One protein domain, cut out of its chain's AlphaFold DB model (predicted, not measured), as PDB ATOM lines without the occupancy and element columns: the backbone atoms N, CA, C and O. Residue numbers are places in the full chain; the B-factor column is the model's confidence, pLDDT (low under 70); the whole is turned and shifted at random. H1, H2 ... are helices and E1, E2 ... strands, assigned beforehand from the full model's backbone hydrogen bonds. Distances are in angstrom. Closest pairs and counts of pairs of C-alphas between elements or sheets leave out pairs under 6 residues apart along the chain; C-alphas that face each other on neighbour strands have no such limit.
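What this domain is: This is residues 3 to 83 of the 206 residues of an uncharacterized protein of Turicibacter sanguinis (UniProt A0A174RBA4). A strongly twisted sheet of six strands curls like part of a barrel, and a single helix, H1, packs on one face of it, near strands E1, E2 and E3 and also E6. A long loop, residues 6 to 22, joins E1 to E2. The printed part has 81 residues, in the order E1 E2 E3 E4 H1 E5 E6; the sheet runs E1 E2 E3 E4 E5 E6 and is mixed, as is the class, helices and strands. It is compact, with a radius of gyration of the C-alphas of 11.7 A and spans of 36 by 24 by 24 A.

Where its parts are: E1 is residues 3 to 5, with C-alpha 3 at (-10.465, 36.787, -40.509). E2 is residues 23 to 28, 16.8 A long, and E3 residues 31 to 39, 26.1 A. E4 is residues 44 to 49, 16.3 A. H1 is residues 56 to 65, 14.9 A. E5 is residues 71 to 74, and E6 residues 79 to 82, with C-alpha 82 at (7.349, 33.360, -27.963).

How they stand to each other: E1 to E4 form a meander, each strand the antiparallel neighbour of the one before: N 4 and O 25 are 2.8 A apart, N 26 and O 33 2.9 A, N 38 and O 46 2.8 A. E4, H1 and E5 form a strand-helix-strand unit, two parallel neighbour strands with a helix between, its crossover right-handed; N 47 and O 73 are 2.8 A apart. E5 and E6 are an antiparallel hairpin, with N 72 and O 81 at 2.9 A. H1 is on the sheet; its closest C-alphas to E2 are those of Val 58 and Phe 24, 7.0 A apart. In H1, 5 of 6 O i to N i+4 pairs are within hydrogen-bond range. E1 and E6, the edge strands, are apart.

The domain as a whole: The farthest C-alphas, of Lys 30 and His 42, are 36.1 A apart. The printed part has no cut. The link E1 to E2 is long. Mean pLDDT of the printed part is 84.1; residues 7 to 19 are under 70.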
ATOM      1  N   ILE A   3     -11.311  37.988 -40.575       87.31
ATOM      2  CA  ILE A   3     -10.465  36.787 -40.509       87.31
ATOM      3  C   ILE A   3     -11.343  35.568 -40.790       87.31
ATOM      4  O   ILE A   3     -12.403  35.409 -40.187       87.31
ATOM      5  N   GLU A   4     -10.918  34.717 -41.715       88.50
ATOM      6  CA  GLU A   4     -11.613  33.485 -42.084       88.50
ATOM      7  C   GLU A   4     -10.646  32.308 -42.012       88.50
ATOM      8  O   GLU A   4      -9.543  32.375 -42.548       88.50
ATOM      9  N   ARG A   5     -11.058  31.209 -41.379       87.12
ATOM     10  CA  ARG A   5     -10.305  29.950 -41.437       87.12
ATOM     11  C   ARG A   5     -10.465  29.328 -42.816       87.12
ATOM     12  O   ARG A   5     -11.587  29.198 -43.306       87.12
ATOM     13  N   CYS A   6      -9.362  28.917 -43.421       80.94
ATOM     14  CA  CYS A   6      -9.387  28.173 -44.672       80.94
ATOM     15  C   CYS A   6      -9.538  26.679 -44.357       80.94
ATOM     16  O   CYS A   6      -8.682  26.095 -43.699       80.94
ATOM     17  N   GLU A   7     -10.646  26.067 -44.792       62.59
ATOM     18  CA  GLU A   7     -10.863  24.615 -44.657       62.59
ATOM     19  C   GLU A   7     -10.127  23.801 -45.736       62.59
ATOM     20  O   GLU A   7      -9.934  22.598 -45.568       62.59
ATOM     21  N   GLU A   8      -9.717  24.446 -46.834       52.41
ATOM     22  CA  GLU A   8      -8.916  23.834 -47.894       52.41
ATOM     23  C   GLU A   8      -7.428  23.960 -47.560       52.41
ATOM     24  O   GLU A   8      -6.844  25.043 -47.607       52.41
ATOM     25  N   GLU A   9      -6.833  22.821 -47.210       51.09
ATOM     26  CA  GLU A   9      -5.396  22.652 -47.039       51.09
ATOM     27  C   GLU A   9      -4.687  22.968 -48.365       51.09
ATOM     28  O   GLU A   9      -4.956  22.354 -49.403       51.09
ATOM     29  N   MET A  10      -3.729  23.895 -48.346       43.59
ATOM     30  CA  MET A  10      -2.717  23.926 -49.395       43.59
ATOM     31  C   MET A  10      -1.919  22.622 -49.295       43.59
ATOM     32  O   MET A  10      -1.083  22.462 -48.411       43.59
ATOM     33  N   LEU A  11      -2.169  21.715 -50.244       42.59
ATOM     34  CA  LEU A  11      -1.517  20.418 -50.509       42.59
ATOM     35  C   LEU A  11       0.029  20.421 -50.563       42.59
ATOM     36  O   LEU A  11       0.626  19.402 -50.901       42.59
ATOM     37  N   ASN A  12       0.694  21.542 -50.285       38.50
ATOM     38  CA  ASN A  12       2.056  21.797 -50.744       38.50
ATOM     39  C   ASN A  12       3.128  21.924 -49.658       38.50
ATOM     40  O   ASN A  12       4.279  22.142 -50.022       38.50
ATOM     41  N   HIS A  13       2.820  21.778 -48.369       44.41
ATOM     42  CA  HIS A  13       3.848  21.879 -47.325       44.41
ATOM     43  C   HIS A  13       3.719  20.703 -46.353       44.41
ATOM     44  O   HIS A  13       2.633  20.166 -46.156       44.41
ATOM     45  N   HIS A  14       4.869  20.213 -45.888       49.03
ATOM     46  CA  HIS A  14       5.062  18.923 -45.225       49.03
ATOM     47  C   HIS A  14       3.980  18.593 -44.181       49.03
ATOM     48  O   HIS A  14       3.562  19.466 -43.431       49.03
ATOM     49  N   LEU A  15       3.556  17.319 -44.121       53.91
ATOM     50  CA  LEU A  15       2.624  16.798 -43.109       53.91
ATOM     51  C   LEU A  15       3.176  17.090 -41.701       53.91
ATOM     52  O   LEU A  15       3.991  16.328 -41.174       53.91
ATOM     53  N   GLY A  16       2.751  18.213 -41.127       58.84
ATOM     54  CA  GLY A  16       3.116  18.669 -39.797       58.84
ATOM     55  C   GLY A  16       2.351  17.922 -38.709       58.84
ATOM     56  O   GLY A  16       1.509  17.053 -38.964       58.84
ATOM     57  N   ILE A  17       2.657  18.261 -37.461       61.53
ATOM     58  CA  ILE A  17       1.925  17.759 -36.297       61.53
ATOM     59  C   ILE A  17       0.663  18.601 -36.162       61.53
ATOM     60  O   ILE A  17       0.764  19.761 -35.803       61.53
ATOM     61  N   GLN A  18      -0.514  18.018 -36.389       69.81
ATOM     62  CA  GLN A  18      -1.787  18.745 -36.470       69.81
ATOM     63  C   GLN A  18      -1.915  19.633 -37.720       69.81
ATOM     64  O   GLN A  18      -1.512  20.787 -37.722       69.81
ATOM     65  N   ASN A  19      -2.600  19.116 -38.747       67.31
ATOM     66  CA  ASN A  19      -2.798  19.809 -40.033       67.31
ATOM     67  C   ASN A  19      -4.190  20.449 -40.190       67.31
ATOM     68  O   ASN A  19      -4.720  20.539 -41.286       67.31
ATOM     69  N   HIS A  20      -4.829  20.856 -39.090       75.81
ATOM     70  CA  HIS A  20      -6.126  21.542 -39.139       75.81
ATOM     71  C   HIS A  20      -6.136  22.753 -38.211       75.81
ATOM     72  O   HIS A  20      -5.477  22.744 -37.170       75.81
ATOM     73  N   ASN A  21      -6.947  23.759 -38.566       81.44
ATOM     74  CA  ASN A  21      -6.973  25.081 -37.925       81.44
ATOM     75  C   ASN A  21      -5.608  25.802 -37.965       81.44
ATOM     76  O   ASN A  21      -5.227  26.474 -37.013       81.44
ATOM     77  N   THR A  22      -4.876  25.635 -39.066       87.50
ATOM     78  CA  THR A  22      -3.530  26.186 -39.286       87.50
ATOM     79  C   THR A  22      -3.489  27.260 -40.373       87.50
ATOM     80  O   THR A  22      -2.449  27.875 -40.557       87.50
ATOM     81  N   SER A  23      -4.593  27.499 -41.085       90.50
ATOM     82  CA  SER A  23      -4.636  28.370 -42.264       90.50
ATOM     83  C   SER A  23      -5.723  29.429 -42.136       90.50
ATOM     84  O   SER A  23      -6.889  29.116 -41.870       90.50
ATOM     85  N   PHE A  24      -5.347  30.688 -42.355       91.00
ATOM     86  CA  PHE A  24      -6.201  31.853 -42.145       91.00
ATOM     87  C   PHE A  24      -6.100  32.830 -43.312       91.00
ATOM     88  O   PHE A  24      -5.016  33.126 -43.811       91.00
ATOM     89  N   ARG A  25      -7.238  33.386 -43.715       91.31
ATOM     90  CA  ARG A  25      -7.344  34.453 -44.705       91.31
ATOM     91  C   ARG A  25      -7.827  35.724 -44.036       91.31
ATOM     92  O   ARG A  25      -8.902  35.748 -43.441       91.31
ATOM     93  N   VAL A  26      -7.050  36.787 -44.178       90.81
ATOM     94  CA  VAL A  26      -7.401  38.118 -43.690       90.81
ATOM     95  C   VAL A  26      -7.768  38.985 -44.878       90.81
ATOM     96  O   VAL A  26      -6.960  39.167 -45.782       90.81
ATOM     97  N   THR A  27      -8.986  39.522 -44.873       89.50
ATOM     98  CA  THR A  27      -9.444  40.483 -45.882       89.50
ATOM     99  C   THR A  27      -9.581  41.870 -45.264       89.50
ATOM    100  O   THR A  27     -10.316  42.048 -44.281       89.50
ATOM    101  N   ASP A  28      -8.914  42.863 -45.852       85.50
ATOM    102  CA  ASP A  28      -9.071  44.270 -45.486       85.50
ATOM    103  C   ASP A  28      -9.195  45.183 -46.707       85.50
ATOM    104  O   ASP A  28      -8.363  45.143 -47.606       85.50
ATOM    105  N   LEU A  29     -10.253  46.005 -46.710       70.06
ATOM    106  CA  LEU A  29     -10.664  47.011 -47.705       70.06
ATOM    107  C   LEU A  29     -10.718  46.559 -49.186       70.06
ATOM    108  O   LEU A  29     -11.759  46.769 -49.810       70.06
ATOM    109  N   LYS A  30      -9.660  45.955 -49.750       73.12
ATOM    110  CA  LYS A  30      -9.579  45.286 -51.071       73.12
ATOM    111  C   LYS A  30      -8.516  44.178 -51.175       73.12
ATOM    112  O   LYS A  30      -8.441  43.538 -52.221       73.12
ATOM    113  N   GLU A  31      -7.697  43.961 -50.152       81.75
ATOM    114  CA  GLU A  31      -6.608  42.981 -50.170       81.75
ATOM    115  C   GLU A  31      -6.972  41.766 -49.321       81.75
ATOM    116  O   GLU A  31      -7.662  41.879 -48.307       81.75
ATOM    117  N   SER A  32      -6.548  40.592 -49.782       88.25
ATOM    118  CA  SER A  32      -6.750  39.316 -49.106       88.25
ATOM    119  C   SER A  32      -5.401  38.630 -48.978       88.25
ATOM    120  O   SER A  32      -4.844  38.200 -49.987       88.25
ATOM    121  N   THR A  33      -4.923  38.478 -47.749       90.75
ATOM    122  CA  THR A  33      -3.637  37.844 -47.443       90.75
ATOM    123  C   THR A  33      -3.869  36.535 -46.705       90.75
ATOM    124  O   THR A  33      -4.740  36.452 -45.835       90.75
ATOM    125  N   GLN A  34      -3.103  35.508 -47.064       90.69
ATOM    126  CA  GLN A  34      -3.141  34.200 -46.421       90.69
ATOM    127  C   GLN A  34      -1.973  34.042 -45.440       90.69
ATOM    128  O   GLN A  34      -0.862  34.515 -45.695       90.69
ATOM    129  N   TYR A  35      -2.251  33.391 -44.314       91.81
ATOM    130  CA  TYR A  35      -1.309  33.074 -43.249       91.81
ATOM    131  C   TYR A  35      -1.458  31.593 -42.912       91.81
ATOM    132  O   TYR A  35      -2.521  31.168 -42.449       91.81
ATOM    133  N   ASP A  36      -0.407  30.819 -43.152       91.88
ATOM    134  CA  ASP A  36      -0.373  29.376 -42.935       91.88
ATOM    135  C   ASP A  36       0.681  29.033 -41.878       91.88
ATOM    136  O   ASP A  36       1.846  29.398 -41.999       91.88
ATOM    137  N   PHE A  37       0.287  28.314 -40.834       92.69
ATOM    138  CA  PHE A  37       1.163  27.894 -39.746       92.69
ATOM    139  C   PHE A  37       1.501  26.409 -39.886       92.69
ATOM    140  O   PHE A  37       0.671  25.537 -39.638       92.69
ATOM    141  N   GLU A  38       2.743  26.097 -40.233       92.00
ATOM    142  CA  GLU A  38       3.254  24.730 -40.248       92.00
ATOM    143  C   GLU A  38       3.754  24.347 -38.855       92.00
ATOM    144  O   GLU A  38       4.791  24.825 -38.394       92.00
ATOM    145  N   ILE A  39       3.044  23.454 -38.171       91.38
ATOM    146  CA  ILE A  39       3.498  22.930 -36.884       91.38
ATOM    147  C   ILE A  39       4.562  21.852 -37.120       91.38
ATOM    148  O   ILE A  39       4.268  20.702 -37.454       91.38
ATOM    149  N   VAL A  40       5.823  22.212 -36.888       90.81
ATOM    150  CA  VAL A  40       6.972  21.327 -37.137       90.81
ATOM    151  C   VAL A  40       7.266  20.380 -35.974       90.81
ATOM    152  O   VAL A  40       7.882  19.331 -36.161       90.81
ATOM    153  N   ASN A  41       6.869  20.741 -34.748       89.19
ATOM    154  CA  ASN A  41       6.973  19.884 -33.566       89.19
ATOM    155  C   ASN A  41       6.030  20.351 -32.434       89.19
ATOM    156  O   ASN A  41       5.302  21.326 -32.573       89.19
ATOM    157  N   HIS A  42       6.083  19.694 -31.269       90.50
ATOM    158  CA  HIS A  42       5.250  19.986 -30.081       90.50
ATOM    159  C   HIS A  42       5.521  21.343 -29.394       90.50
ATOM    160  O   HIS A  42       5.175  21.516 -28.227       90.50
ATOM    161  N   GLN A  43       6.229  22.266 -30.041       91.69
ATOM    162  CA  GLN A  43       6.654  23.551 -29.471       91.69
ATOM    163  C   GLN A  43       6.672  24.673 -30.507       91.69
ATOM    164  O   GLN A  43       6.404  25.819 -30.154       91.69
ATOM    165  N   LYS A  44       7.020  24.345 -31.753       94.00
ATOM    166  CA  LYS A  44       7.325  25.311 -32.800       94.00
ATOM    167  C   LYS A  44       6.361  25.199 -33.975       94.00
ATOM    168  O   LYS A  44       6.122  24.093 -34.465       94.00
ATOM    169  N   ALA A  45       5.915  26.353 -34.461       95.12
ATOM    170  CA  ALA A  45       5.312  26.509 -35.777       95.12
ATOM    171  C   ALA A  45       6.137  27.464 -36.656       95.12
ATOM    172  O   ALA A  45       6.856  28.326 -36.144       95.12
ATOM    173  N   ILE A  46       6.049  27.291 -37.971       94.56
ATOM    174  CA  ILE A  46       6.616  28.188 -38.980       94.56
ATOM    175  C   ILE A  46       5.456  28.894 -39.677       94.56
ATOM    176  O   ILE A  46       4.542  28.228 -40.156       94.56
ATOM    177  N   LEU A  47       5.480  30.223 -39.722       94.00
ATOM    178  CA  LEU A  47       4.520  31.009 -40.486       94.00
ATOM    179  C   LEU A  47       4.986  31.137 -41.941       94.00
ATOM    180  O   LEU A  47       6.070  31.655 -42.215       94.00
ATOM    181  N   HIS A  48       4.107  30.741 -42.853       91.75
ATOM    182  CA  HIS A  48       4.181  30.983 -44.286       91.75
ATOM    183  C   HIS A  48       3.155  32.063 -44.642       91.75
ATOM    184  O   HIS A  48       1.961  31.922 -44.366       91.75
ATOM    185  N   THR A  49       3.607  33.172 -45.219       88.00
ATOM    186  CA  THR A  49       2.725  34.245 -45.682       88.00
ATOM    187  C   THR A  49       3.407  35.074 -46.763       88.00
ATOM    188  O   THR A  49       4.618  35.274 -46.720       88.00
ATOM    189  N   ASP A  50       2.614  35.578 -47.707       80.00
ATOM    190  CA  ASP A  50       3.050  36.584 -48.685       80.00
ATOM    191  C   ASP A  50       2.912  38.023 -48.137       80.00
ATOM    192  O   ASP A  50       3.246  38.994 -48.818       80.00
ATOM    193  N   GLY A  51       2.367  38.181 -46.923       77.38
ATOM    194  CA  GLY A  51       2.229  39.461 -46.234       77.38
ATOM    195  C   GLY A  51       3.499  39.882 -45.493       77.38
ATOM    196  O   GLY A  51       4.306  39.054 -45.088       77.38
ATOM    197  N   ASN A  52       3.652  41.188 -45.259       73.19
ATOM    198  CA  ASN A  52       4.813  41.718 -44.533       73.19
ATOM    199  C   ASN A  52       4.762  41.445 -43.017       73.19
ATOM    200  O   ASN A  52       5.808  41.272 -42.399       73.19
ATOM    201  N   GLU A  53       3.570  41.431 -42.411       85.69
ATOM    202  CA  GLU A  53       3.371  41.223 -40.970       85.69
ATOM    203  C   GLU A  53       2.102  40.399 -40.720       85.69
ATOM    204  O   GLU A  53       1.096  40.573 -41.409       85.69
ATOM    205  N   CYS A  54       2.139  39.505 -39.728       90.12
ATOM    206  CA  CYS A  54       0.977  38.717 -39.318       90.12
ATOM    207  C   CYS A  54       0.167  39.474 -38.258       90.12
ATOM    208  O   CYS A  54       0.739  39.823 -37.222       90.12
ATOM    209  N   PRO A  55      -1.141  39.720 -38.470       92.31
ATOM    210  CA  PRO A  55      -1.982  40.332 -37.451       92.31
ATOM    211  C   PRO A  55      -1.999  39.497 -36.170       92.31
ATOM    212  O   PRO A  55      -2.113  38.269 -36.215       92.31
ATOM    213  N   GLN A  56      -1.936  40.171 -35.025       93.25
ATOM    214  CA  GLN A  56      -1.924  39.529 -33.711       93.25
ATOM    215  C   GLN A  56      -3.157  38.632 -33.506       93.25
ATOM    216  O   GLN A  56      -3.041  37.530 -32.979       93.25
ATOM    217  N   GLU A  57      -4.318  39.047 -34.009       93.25
ATOM    218  CA  GLU A  57      -5.572  38.297 -33.931       93.25
ATOM    219  C   GLU A  57      -5.514  36.962 -34.696       93.25
ATOM    220  O   GLU A  57      -6.177  35.999 -34.319       93.25
ATOM    221  N   VAL A  58      -4.703  36.870 -35.758       93.38
ATOM    222  CA  VAL A  58      -4.477  35.607 -36.484       93.38
ATOM    223  C   VAL A  58      -3.613  34.660 -35.653       93.38
ATOM    224  O   VAL A  58      -3.891  33.463 -35.597       93.38
ATOM    225  N   ILE A  59      -2.584  35.193 -34.987       94.81
ATOM    226  CA  ILE A  59      -1.728  34.422 -34.077       94.81
ATOM    227  C   ILE A  59      -2.563  33.894 -32.903       94.81
ATOM    228  O   ILE A  59      -2.451  32.723 -32.549       94.81
ATOM    229  N   GLU A  60      -3.428  34.726 -32.327       94.50
ATOM    230  CA  GLU A  60      -4.329  34.345 -31.234       94.50
ATOM    231  C   GLU A  60      -5.319  33.253 -31.654       94.50
ATOM    232  O   GLU A  60      -5.446  32.247 -30.955       94.50
ATOM    233  N   GLU A  61      -5.954  33.387 -32.822       93.12
ATOM    234  CA  GLU A  61      -6.863  32.364 -33.352       93.12
ATOM    235  C   GLU A  61      -6.128  31.043 -33.645       93.12
ATOM    236  O   GLU A  61      -6.645  29.962 -33.363       93.12
ATOM    237  N   PHE A  62      -4.895  31.092 -34.162       93.81
ATOM    238  CA  PHE A  62      -4.061  29.899 -34.331       93.81
ATOM    239  C   PHE A  62      -3.745  29.230 -32.985       93.81
ATOM    240  O   PHE A  62      -3.924  28.015 -32.828       93.81
ATOM    241  N   LEU A  63      -3.300  30.012 -31.998       93.75
ATOM    242  CA  LEU A  63      -2.937  29.524 -30.667       93.75
ATOM    243  C   LEU A  63      -4.140  28.987 -29.891       93.75
ATOM    244  O   LEU A  63      -3.964  28.062 -29.102       93.75
ATOM    245  N   PHE A  64      -5.354  29.470 -30.158       90.50
ATOM    246  CA  PHE A  64      -6.579  28.913 -29.583       90.50
ATOM    247  C   PHE A  64      -6.716  27.405 -29.872       90.50
ATOM    248  O   PHE A  64      -7.059  26.627 -28.985       90.50
ATOM    249  N   TYR A  65      -6.366  26.947 -31.082       87.19
ATOM    250  CA  TYR A  65      -6.418  25.519 -31.445       87.19
ATOM    251  C   TYR A  65      -5.101  24.761 -31.228       87.19
ATOM    252  O   TYR A  65      -5.060  23.529 -31.351       87.19
ATOM    253  N   SER A  66      -4.017  25.479 -30.937       91.12
ATOM    254  CA  SER A  66      -2.653  24.950 -30.862       91.12
ATOM    255  C   SER A  66      -1.896  25.451 -29.629       91.12
ATOM    256  O   SER A  66      -0.684  25.618 -29.665       91.12
ATOM    257  N   GLY A  67      -2.583  25.630 -28.498       91.81
ATOM    258  CA  GLY A  67      -2.048  26.280 -27.292       91.81
ATOM    259  C   GLY A  67      -0.802  25.645 -26.654       91.81
ATOM    260  O   GLY A  67      -0.252  26.201 -25.705       91.81
ATOM    261  N   PHE A  68      -0.333  24.498 -27.157       92.38
ATOM    262  CA  PHE A  68       0.965  23.901 -26.826       92.38
ATOM    263  C   PHE A  68       2.155  24.581 -27.532       92.38
ATOM    264  O   PHE A  68       3.301  24.428 -27.091       92.38
ATOM    265  N   ILE A  69       1.904  25.313 -28.621       95.31
ATOM    266  CA  ILE A  69       2.906  26.062 -29.372       95.31
ATOM    267  C   ILE A  69       3.374  27.241 -28.530       95.31
ATOM    268  O   ILE A  69       2.594  28.017 -27.980       95.31
ATOM    269  N   ASN A  70       4.689  27.361 -28.412       95.25
ATOM    270  CA  ASN A  70       5.336  28.395 -27.618       95.25
ATOM    271  C   ASN A  70       6.342  29.222 -28.414       95.25
ATOM    272  O   ASN A  70       6.927  30.147 -27.864       95.25
ATOM    273  N   HIS A  71       6.543  28.889 -29.688       96.75
ATOM    274  CA  HIS A  71       7.469  29.566 -30.577       96.75
ATOM    275  C   HIS A  71       6.898  29.575 -31.990       96.75
ATOM    276  O   HIS A  71       6.589  28.515 -32.537       96.75
ATOM    277  N   ILE A  72       6.783  30.756 -32.587       96.69
ATOM    278  CA  ILE A  72       6.429  30.912 -33.999       96.69
ATOM    279  C   ILE A  72       7.460  31.825 -34.649       96.69
ATOM    280  O   ILE A  72       7.781  32.892 -34.117       96.69
ATOM    281  N   GLU A  73       7.965  31.409 -35.804       95.50
ATOM    282  CA  GLU A  73       8.877  32.206 -36.621       95.50
ATOM    283  C   GLU A  73       8.489  32.173 -38.100       95.50
ATOM    284  O   GLU A  73       7.803  31.251 -38.536       95.50
ATOM    285  N   THR A  74       8.932  33.164 -38.869       93.44
ATOM    286  CA  THR A  74       8.831  33.155 -40.337       93.44
ATOM    287  C   THR A  74       9.889  32.237 -40.960       93.44
ATOM    288  O   THR A  74      10.815  31.791 -40.276       93.44
ATOM    289  N   LEU A  75       9.803  31.987 -42.270       89.25
ATOM    290  CA  LEU A  75      10.814  31.223 -43.020       89.25
ATOM    291  C   LEU A  75      12.227  31.822 -42.928       89.25
ATOM    292  O   LEU A  75      13.220  31.095 -42.956       89.25
ATOM    293  N   GLU A  76      12.330  33.139 -42.775       91.06
ATOM    294  CA  GLU A  76      13.587  33.876 -42.618       91.06
ATOM    295  C   GLU A  76      14.155  33.777 -41.191       91.06
ATOM    296  O   GLU A  76      15.246  34.280 -40.924       91.06
ATOM    297  N   GLY A  77      13.431  33.136 -40.265       91.56
ATOM    298  CA  GLY A  77      13.821  32.970 -38.865       91.56
ATOM    299  C   GLY A  77      13.429  34.139 -37.958       91.56
ATOM    300  O   GLY A  77      13.898  34.211 -36.819       91.56
ATOM    301  N   THR A  78      12.576  35.057 -38.423       93.44
ATOM    302  CA  THR A  78      12.063  36.151 -37.584       93.44
ATOM    303  C   THR A  78      11.066  35.597 -36.576       93.44
ATOM    304  O   THR A  78      10.038  35.054 -36.967       93.44
ATOM    305  N   ILE A  79      11.343  35.744 -35.279       95.31
ATOM    306  CA  ILE A  79      10.441  35.297 -34.208       95.31
ATOM    307  C   ILE A  79       9.278  36.284 -34.092       95.31
ATOM    308  O   ILE A  79       9.493  37.449 -33.761       95.31
ATOM    309  N   ILE A  80       8.055  35.806 -34.320       94.69
ATOM    310  CA  ILE A  80       6.824  36.612 -34.221       94.69
ATOM    311  C   ILE A  80       6.021  36.299 -32.959       94.69
ATOM    312  O   ILE A  80       5.177  37.086 -32.546       94.69
ATOM    313  N   TYR A  81       6.295  35.160 -32.321       96.12
ATOM    314  CA  TYR A  81       5.657  34.774 -31.072       96.12
ATOM    315  C   TYR A  81       6.585  33.906 -30.229       96.12
ATOM    316  O   TYR A  81       7.201  32.965 -30.736       96.12
ATOM    317  N   HIS A  82       6.647  34.192 -28.929       95.50
ATOM    318  CA  HIS A  82       7.349  33.360 -27.963       95.50
ATOM    319  C   HIS A  82       6.686  33.422 -26.581       95.50
ATOM    320  O   HIS A  82       6.372  34.505 -26.089       95.50
ATOM    321  N   GLN A  83       6.536  32.273 -25.924       93.25
ATOM    322  CA  GLN A  83       6.092  32.166 -24.531       93.25
ATOM    323  C   GLN A  83       6.829  31.030 -23.802       93.25
ATOM    324  O   GLN A  83       7.452  30.180 -24.442       93.25
TER     325      GLN A  83